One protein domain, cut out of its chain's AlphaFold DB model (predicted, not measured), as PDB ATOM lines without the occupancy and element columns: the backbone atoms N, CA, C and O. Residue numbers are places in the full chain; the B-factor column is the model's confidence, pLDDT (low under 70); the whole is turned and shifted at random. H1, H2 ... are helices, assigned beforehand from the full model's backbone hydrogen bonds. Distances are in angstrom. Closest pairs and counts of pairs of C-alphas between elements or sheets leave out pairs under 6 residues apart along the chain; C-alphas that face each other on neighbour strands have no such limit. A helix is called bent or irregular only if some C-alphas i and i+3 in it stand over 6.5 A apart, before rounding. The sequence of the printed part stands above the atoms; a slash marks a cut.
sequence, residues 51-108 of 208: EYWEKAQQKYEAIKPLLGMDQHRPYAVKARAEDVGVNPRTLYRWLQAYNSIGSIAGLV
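This is residues 51 to 108 of the 208 residues of an uncharacterized protein of Mannheimia haemolytica (UniProt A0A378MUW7). Two longer helices, H1 and H3, cross nearly at right angles, and two shorter ones sit in opposite corners of that cross: H2 by the end of H1 and the beginning of H3, and the little H4 in the angle between residues 56 to 60 of H1 and the later part of H3. H1 makes much of the longest axis, with a kink near residue 61, and H2 and H4 stay apart. The printed part has 58 residues with four named helices, in the order H1, H2, H3, H4, and no named strand; the class is all helix. The whole is compact, with a radius of gyration of the C-alphas of 10.6 A, and the C-alphas span 30 by 23 by 16 A.

H1, residues 51 to 67, is one of two hubs and touches the three other helices. It has a kink of 35 degrees near residue 61, and it is irregular: C-alphas 62 and 65 are 7.4 A apart. H2, residues 74 to 83, and H1 only just touch, with 3 pairs of C-alphas within 8 A, and H1 does this with residues 62 to 66 alone. Their closest C-alphas, those of Leu 66 and Val 77, are 7.1 A apart. The two form a helical hairpin, running opposite ways at a steep tilt of 43 degrees. H3, residues 88 to 101, is the other hub and also touches three helices. It touches H1 with residues 91 to 95 alone; the closest C-alphas, those of Ile 63 and Leu 95, are 6.4 A apart. The lines of H1 and H3 are about perpendicular, at 82 degrees. H3 touches H2 with residues 88 to 92 alone, and the closest C-alphas, those of Ala 81 and Pro 88, are 5.1 A apart. The lines of H2 and H3 are about perpendicular, at 73 degrees. The helix packing is mostly crossed, with 0 of the 3 pairs that touch and have a tilt at a shallow one. H4, residues 104 to 107, touches residues 56 to 60 of H1, and the closest C-alphas, those of Ala 56 and Leu 107, are 4.9 A apart. H4 also touches residues 94 to 100 of H3, and the closest C-alphas, those of Tyr 98 and Gly 106, are 5.2 A apart. H2 and H4 are apart. In H2 every pair of O i and N i+4 is within hydrogen-bond range, in H1 10 of 13 and in H3 9 of 10, while H4 is too short for such a pair.

H1, residues 51 to 67, begins at C-alpha 51 at (-6.952, 18.451, -31.652) and measures 23.9 A from first to last C-alpha. H2, residues 74 to 83, measures 14.4 A. H3, residues 88 to 101, measures 20.5 A and begins at C-alpha 88 at (-19.330, 26.863, -13.209). H4, residues 104 to 107, is a short helix that ends at C-alpha 107 at (-15.767, 15.180, -23.137).

The two C-alphas farthest apart are those of Glu 51 and Asp 70, 32.1 A, while those of the first and last printed residues, Glu 51 and Val 108, are 9.9 A apart. The printed part has no cut. The links from H2 to H3 and from H3 to H4 are tight, and the link from H1 to H2, with 6 residues, is short. The mean pLDDT of the printed part is 79.7, and it is under 70 at residues 51 to 52, 68 to 72, 100 to 102 and 105 of this model.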
ATOM      1  N   GLU A  51      -6.505  17.182 -32.239       65.56
ATOM      2  CA  GLU A  51      -6.952  18.451 -31.652       65.56
ATOM      3  C   GLU A  51      -8.211  18.295 -30.776       65.56
ATOM      4  O   GLU A  51      -8.314  18.888 -29.700       65.56
ATOM      5  N   TYR A  52      -9.184  17.483 -31.205       66.62
ATOM      6  CA  TYR A  52     -10.382  17.208 -30.404       66.62
ATOM      7  C   TYR A  52     -10.057  16.362 -29.172       66.62
ATOM      8  O   TYR A  52     -10.660  16.564 -28.116       66.62
ATOM      9  N   TRP A  53      -9.097  15.442 -29.298       70.12
ATOM     10  CA  TRP A  53      -8.624  14.627 -28.182       70.12
ATOM     11  C   TRP A  53      -7.882  15.466 -27.135       70.12
ATOM     12  O   TRP A  53      -8.161  15.347 -25.945       70.12
ATOM     13  N   GLU A  54      -7.009  16.377 -27.564       75.25
ATOM     14  CA  GLU A  54      -6.316  17.311 -26.671       75.25
ATOM     15  C   GLU A  54      -7.301  18.208 -25.913       75.25
ATOM     16  O   GLU A  54      -7.199  18.350 -24.693       75.25
ATOM     17  N   LYS A  55      -8.322  18.744 -26.593       79.38
ATOM     18  CA  LYS A  55      -9.388  19.523 -25.937       79.38
ATOM     19  C   LYS A  55     -10.197  18.681 -24.950       79.38
ATOM     20  O   LYS A  55     -10.548  19.169 -23.877       79.38
ATOM     21  N   ALA A  56     -10.500  17.426 -25.277       80.44
ATOM     22  CA  ALA A  56     -11.171  16.510 -24.354       80.44
ATOM     23  C   ALA A  56     -10.308  16.219 -23.116       80.44
ATOM     24  O   ALA A  56     -10.822  16.225 -21.996       80.44
ATOM     25  N   GLN A  57      -8.996  16.049 -23.302       82.50
ATOM     26  CA  GLN A  57      -8.042  15.864 -22.212       82.50
ATOM     27  C   GLN A  57      -7.972  17.100 -21.307       82.50
ATOM     28  O   GLN A  57      -8.021  16.964 -20.088       82.50
ATOM     29  N   GLN A  58      -7.932  18.308 -21.877       86.12
ATOM     30  CA  GLN A  58      -7.953  19.555 -21.099       86.12
ATOM     31  C   GLN A  58      -9.209  19.660 -20.224       86.12
ATOM     32  O   GLN A  58      -9.125  20.005 -19.045       86.12
ATOM     33  N   LYS A  59     -10.379  19.298 -20.766       89.69
ATOM     34  CA  LYS A  59     -11.629  19.245 -19.989       89.69
ATOM     35  C   LYS A  59     -11.572  18.199 -18.889       89.69
ATOM     36  O   LYS A  59     -12.076  18.450 -17.798       89.69
ATOM     37  N   TYR A  60     -10.971  17.043 -19.172       87.06
ATOM     38  CA  TYR A  60     -10.804  15.991 -18.180       87.06
ATOM     39  C   TYR A  60      -9.952  16.478 -17.007       87.06
ATOM     40  O   TYR A  60     -10.391  16.370 -15.868       87.06
ATOM     41  N   GLU A  61      -8.801  17.105 -17.258       87.69
ATOM     42  CA  GLU A  61      -7.959  17.668 -16.190       87.69
ATOM     43  C   GLU A  61      -8.668  18.786 -15.399       87.69
ATOM     44  O   GLU A  61      -8.447  18.949 -14.193       87.69
ATOM     45  N   ALA A  62      -9.573  19.535 -16.037       89.00
ATOM     46  CA  ALA A  62     -10.385  20.533 -15.345       89.00
ATOM     47  C   ALA A  62     -11.357  19.893 -14.335       89.00
ATOM     48  O   ALA A  62     -11.472  20.389 -13.211       89.00
ATOM     49  N   ILE A  63     -12.016  18.785 -14.706       87.50
ATOM     50  CA  ILE A  63     -13.021  18.115 -13.861       87.50
ATOM     51  C   ILE A  63     -12.455  17.028 -12.946       87.50
ATOM     52  O   ILE A  63     -13.110  16.681 -11.971       87.50
ATOM     53  N   LYS A  64     -11.265  16.491 -13.234       86.56
ATOM     54  CA  LYS A  64     -10.653  15.354 -12.530       86.56
ATOM     55  C   LYS A  64     -10.640  15.489 -11.002       86.56
ATOM     56  O   LYS A  64     -10.989  14.504 -10.354       86.56
ATOM     57  N   PRO A  65     -10.313  16.656 -10.407       85.88
ATOM     58  CA  PRO A  65     -10.390  16.819  -8.954       85.88
ATOM     59  C   PRO A  65     -11.809  16.583  -8.416       85.88
ATOM     60  O   PRO A  65     -11.987  15.974  -7.374       85.88
ATOM     61  N   LEU A  66     -12.828  16.964  -9.185       82.62
ATOM     62  CA  LEU A  66     -14.233  16.967  -8.787       82.62
ATOM     63  C   LEU A  66     -14.959  15.625  -8.994       82.62
ATOM     64  O   LEU A  66     -16.164  15.571  -8.773       82.62
ATOM     65  N   LEU A  67     -14.282  14.561  -9.444       79.12
ATOM     66  CA  LEU A  67     -14.908  13.259  -9.743       79.12
ATOM     67  C   LEU A  67     -15.120  12.360  -8.506       79.12
ATOM     68  O   LEU A  67     -15.667  11.267  -8.631       79.12
ATOM     69  N   GLY A  68     -14.692  12.796  -7.316       69.31
ATOM     70  CA  GLY A  68     -14.946  12.099  -6.049       69.31
ATOM     71  C   GLY A  68     -16.293  12.476  -5.415       69.31
ATOM     72  O   GLY A  68     -16.707  13.633  -5.485       69.31
ATOM     73  N   MET A  69     -16.948  11.517  -4.742       54.38
ATOM     74  CA  MET A  69     -18.300  11.671  -4.164       54.38
ATOM     75  C   MET A  69     -18.451  12.867  -3.204       54.38
ATOM     76  O   MET A  69     -19.513  13.483  -3.171       54.38
ATOM     77  N   ASP A  70     -17.389  13.263  -2.497       53.38
ATOM     78  CA  ASP A  70     -17.419  14.380  -1.537       53.38
ATOM     79  C   ASP A  70     -17.180  15.769  -2.159       53.38
ATOM     80  O   ASP A  70     -17.342  16.792  -1.487       53.38
ATOM     81  N   GLN A  71     -16.818  15.833  -3.447       55.88
ATOM     82  CA  GLN A  71     -16.351  17.064  -4.105       55.88
ATOM     83  C   GLN A  71     -17.378  17.717  -5.041       55.88
ATOM     84  O   GLN A  71     -17.135  18.800  -5.570       55.88
ATOM     85  N   HIS A  72     -18.578  17.146  -5.180       61.09
ATOM     86  CA  HIS A  72     -19.690  17.759  -5.925       61.09
ATOM     87  C   HIS A  72     -20.405  18.889  -5.161       61.09
ATOM     88  O   HIS A  72     -21.520  19.284  -5.512       61.09
ATOM     89  N   ARG A  73     -19.784  19.437  -4.111       71.81
ATOM     90  CA  ARG A  73     -20.343  20.582  -3.387       71.81
ATOM     91  C   ARG A  73     -20.342  21.813  -4.302       71.81
ATOM     92  O   ARG A  73     -19.319  22.080  -4.936       71.81
ATOM     93  N   PRO A  74     -21.424  22.616  -4.328       76.12
ATOM     94  CA  PRO A  74     -21.498  23.824  -5.156       76.12
ATOM     95  C   PRO A  74     -20.296  24.764  -4.991       76.12
ATOM     96  O   PRO A  74     -19.826  25.347  -5.965       76.12
ATOM     97  N   TYR A  75     -19.755  24.854  -3.772       83.00
ATOM     98  CA  TYR A  75     -18.561  25.642  -3.470       83.00
ATOM     99  C   TYR A  75     -17.296  25.125  -4.178       83.00
ATOM    100  O   TYR A  75     -16.587  25.911  -4.796       83.00
ATOM    101  N   ALA A  76     -17.043  23.811  -4.155       82.94
ATOM    102  CA  ALA A  76     -15.862  23.209  -4.779       82.94
ATOM    103  C   ALA A  76     -15.889  23.346  -6.308       82.94
ATOM    104  O   ALA A  76     -14.874  23.657  -6.928       82.94
ATOM    105  N   VAL A  77     -17.071  23.190  -6.917       85.12
ATOM    106  CA  VAL A  77     -17.261  23.406  -8.359       85.12
ATOM    107  C   VAL A  77     -17.023  24.871  -8.724       85.12
ATOM    108  O   VAL A  77     -16.376  25.142  -9.733       85.12
ATOM    109  N   LYS A  78     -17.519  25.817  -7.914       86.50
ATOM    110  CA  LYS A  78     -17.335  27.252  -8.160       86.50
ATOM    111  C   LYS A  78     -15.866  27.670  -8.043       86.50
ATOM    112  O   LYS A  78     -15.363  28.292  -8.969       86.50
ATOM    113  N   ALA A  79     -15.186  27.265  -6.969       87.69
ATOM    114  CA  ALA A  79     -13.763  27.541  -6.772       87.69
ATOM    115  C   ALA A  79     -12.924  26.971  -7.924       87.69
ATOM    116  O   ALA A  79     -12.155  27.685  -8.558       87.69
ATOM    117  N   ARG A  80     -13.166  25.707  -8.301       89.44
ATOM    118  CA  ARG A  80     -12.446  25.087  -9.418       89.44
ATOM    119  C   ARG A  80     -12.720  25.776 -10.755       89.44
ATOM    120  O   ARG A  80     -11.833  25.843 -11.599       89.44
ATOM    121  N   ALA A  81     -13.948  26.242 -10.971       88.62
ATOM    122  CA  ALA A  81     -14.321  26.963 -12.178       88.62
ATOM    123  C   ALA A  81     -13.566  28.299 -12.293       88.62
ATOM    124  O   ALA A  81     -13.107  28.636 -13.383       88.62
ATOM    125  N   GLU A  82     -13.375  29.001 -11.174       90.31
ATOM    126  CA  GLU A  82     -12.538  30.203 -11.096       90.31
ATOM    127  C   GLU A  82     -11.062  29.873 -11.386       90.31
ATOM    128  O   GLU A  82     -10.478  30.499 -12.270       90.31
ATOM    129  N   ASP A  83     -10.500  28.827 -10.766       89.69
ATOM    130  CA  ASP A  83      -9.098  28.408 -10.973       89.69
ATOM    131  C   ASP A  83      -8.764  28.089 -12.436       89.69
ATOM    132  O   ASP A  83      -7.676  28.389 -12.926       89.69
ATOM    133  N   VAL A  84      -9.688  27.423 -13.135       89.50
ATOM    134  CA  VAL A  84      -9.501  27.018 -14.540       89.50
ATOM    135  C   VAL A  84     -10.053  28.041 -15.535       89.50
ATOM    136  O   VAL A  84     -10.001  27.801 -16.742       89.50
ATOM    137  N   GLY A  85     -10.585  29.171 -15.056       89.62
ATOM    138  CA  GLY A  85     -11.074  30.268 -15.893       89.62
ATOM    139  C   GLY A  85     -12.308  29.927 -16.737       89.62
ATOM    140  O   GLY A  85     -12.454  30.434 -17.850       89.62
ATOM    141  N   VAL A  86     -13.203  29.062 -16.249       89.56
ATOM    142  CA  VAL A  86     -14.439  28.675 -16.957       89.56
ATOM    143  C   VAL A  86     -15.679  28.964 -16.121       89.56
ATOM    144  O   VAL A  86     -15.639  29.039 -14.902       89.56
ATOM    145  N   ASN A  87     -16.840  29.091 -16.765       91.12
ATOM    146  CA  ASN A  87     -18.095  29.251 -16.031       91.12
ATOM    147  C   ASN A  87     -18.432  27.957 -15.244       91.12
ATOM    148  O   ASN A  87     -18.366  26.875 -15.839       91.12
ATOM    149  N   PRO A  88     -18.889  28.033 -13.977       88.19
ATOM    150  CA  PRO A  88     -19.330  26.863 -13.209       88.19
ATOM    151  C   PRO A  88     -20.334  25.971 -13.955       88.19
ATOM    152  O   PRO A  88     -20.246  24.744 -13.900       88.19
ATOM    153  N   ARG A  89     -21.246  26.563 -14.744       86.56
ATOM    154  CA  ARG A  89     -22.193  25.830 -15.606       86.56
ATOM    155  C   ARG A  89     -21.480  24.941 -16.634       86.56
ATOM    156  O   ARG A  89     -21.946  23.841 -16.923       86.56
ATOM    157  N   THR A  90     -20.365  25.403 -17.195       87.00
ATOM    158  CA  THR A  90     -19.555  24.632 -18.150       87.00
ATOM    159  C   THR A  90     -18.917  23.425 -17.470       87.00
ATOM    160  O   THR A  90     -18.951  22.330 -18.030       87.00
ATOM    161  N   LEU A  91     -18.411  23.613 -16.250       89.38
ATOM    162  CA  LEU A  91     -17.807  22.550 -15.451       89.38
ATOM    163  C   LEU A  91     -18.842  21.473 -15.083       89.38
ATOM    164  O   LEU A  91     -18.588  20.286 -15.277       89.38
ATOM    165  N   TYR A  92     -20.051  21.881 -14.676       86.88
ATOM    166  CA  TYR A  92     -21.177  20.962 -14.462       86.88
ATOM    167  C   TYR A  92     -21.530  20.160 -15.713       86.88
ATOM    168  O   TYR A  92     -21.745  18.952 -15.635       86.88
ATOM    169  N   ARG A  93     -21.557  20.809 -16.880       83.38
ATOM    170  CA  ARG A  93     -21.840  20.126 -18.146       83.38
ATOM    171  C   ARG A  93     -20.783  19.066 -18.471       83.38
ATOM    172  O   ARG A  93     -21.138  17.990 -18.938       83.38
ATOM    173  N   TRP A  94     -19.504  19.350 -18.232       89.38
ATOM    174  CA  TRP A  94     -18.430  18.369 -18.426       89.38
ATOM    175  C   TRP A  94     -18.516  17.216 -17.424       89.38
ATOM    176  O   TRP A  94     -18.386  16.067 -17.831       89.38
ATOM    177  N   LEU A  95     -18.824  17.494 -16.154       85.75
ATOM    178  CA  LEU A  95     -19.075  16.453 -15.150       85.75
ATOM    179  C   LEU A  95     -20.229  15.534 -15.564       85.75
ATOM    180  O   LEU A  95     -20.094  14.318 -15.505       85.75
ATOM    181  N   GLN A  96     -21.342  16.100 -16.037       79.62
ATOM    182  CA  GLN A  96     -22.476  15.318 -16.534       79.62
ATOM    183  C   GLN A  96     -22.104  14.465 -17.752       79.62
ATOM    184  O   GLN A  96     -22.431  13.282 -17.782       79.62
ATOM    185  N   ALA A  97     -21.395  15.042 -18.726       74.94
ATOM    186  CA  ALA A  97     -20.973  14.339 -19.938       74.94
ATOM    187  C   ALA A  97     -19.952  13.221 -19.659       74.94
ATOM    188  O   ALA A  97     -19.965  12.180 -20.313       74.94
ATOM    189  N   TYR A  98     -19.084  13.410 -18.664       79.81
ATOM    190  CA  TYR A  98     -18.187  12.359 -18.197       79.81
ATOM    191  C   TYR A  98     -18.948  11.279 -17.425       79.81
ATOM    192  O   TYR A  98     -18.740  10.100 -17.678       79.81
ATOM    193  N   ASN A  99     -19.865  11.649 -16.529       75.25
ATOM    194  CA  ASN A  99     -20.614  10.693 -15.709       75.25
ATOM    195  C   ASN A  99     -21.622   9.856 -16.514       75.25
ATOM    196  O   ASN A  99     -21.938   8.733 -16.110       75.25
ATOM    197  N   SER A 100     -22.130  10.364 -17.641       65.44
ATOM    198  CA  SER A 100     -23.019   9.594 -18.517       65.44
ATOM    199  C   SER A 100     -22.289   8.441 -19.211       65.44
ATOM    200  O   SER A 100     -22.827   7.340 -19.254       65.44
ATOM    201  N   ILE A 101     -21.060   8.671 -19.688       68.25
ATOM    202  CA  ILE A 101     -20.289   7.718 -20.509       68.25
ATOM    203  C   ILE A 101     -19.215   6.968 -19.695       68.25
ATOM    204  O   ILE A 101     -18.836   5.852 -20.032       68.25
ATOM    205  N   GLY A 102     -18.703   7.562 -18.616       67.38
ATOM    206  CA  GLY A 102     -17.621   7.017 -17.786       67.38
ATOM    207  C   GLY A 102     -16.225   7.111 -18.416       67.38
ATOM    208  O   GLY A 102     -15.305   6.428 -17.975       67.38
ATOM    209  N   SER A 103     -16.048   7.923 -19.463       73.12
ATOM    210  CA  SER A 103     -14.797   8.024 -20.226       73.12
ATOM    211  C   SER A 103     -14.555   9.440 -20.755       73.12
ATOM    212  O   SER A 103     -15.492  10.209 -20.976       73.12
ATOM    213  N   ILE A 104     -13.283   9.765 -21.027       74.12
ATOM    214  CA  ILE A 104     -12.841  11.014 -21.683       74.12
ATOM    215  C   ILE A 104     -13.516  11.188 -23.053       74.12
ATOM    216  O   ILE A 104     -13.739  12.315 -23.490       74.12
ATOM    217  N   ALA A 105     -13.938  10.090 -23.690       68.12
ATOM    218  CA  ALA A 105     -14.719  10.124 -24.925       68.12
ATOM    219  C   ALA A 105     -15.994  10.986 -24.810       68.12
ATOM    220  O   ALA A 105     -16.364  11.651 -25.774       68.12
ATOM    221  N   GLY A 106     -16.625  11.054 -23.630       71.25
ATOM    222  CA  GLY A 106     -17.792  11.911 -23.399       71.25
ATOM    223  C   GLY A 106     -17.492  13.410 -23.348       71.25
ATOM    224  O   GLY A 106     -18.398  14.228 -23.481       71.25
ATOM    225  N   LEU A 107     -16.223  13.787 -23.184       80.31
ATOM    226  CA  LEU A 107     -15.767  15.180 -23.137       80.31
ATOM    227  C   LEU A 107     -15.321  15.713 -24.498       80.31
ATOM    228  O   LEU A 107     -15.080  16.919 -24.648       80.31
ATOM    229  N   VAL A 108     -15.205  14.830 -25.487       79.81
ATOM    230  CA  VAL A 108     -14.964  15.216 -26.872       79.81
ATOM    231  C   VAL A 108     -16.111  16.121 -27.297       79.81
ATOM    232  O   VAL A 108     -17.280  15.791 -27.098       79.81
TER     233      VAL A 108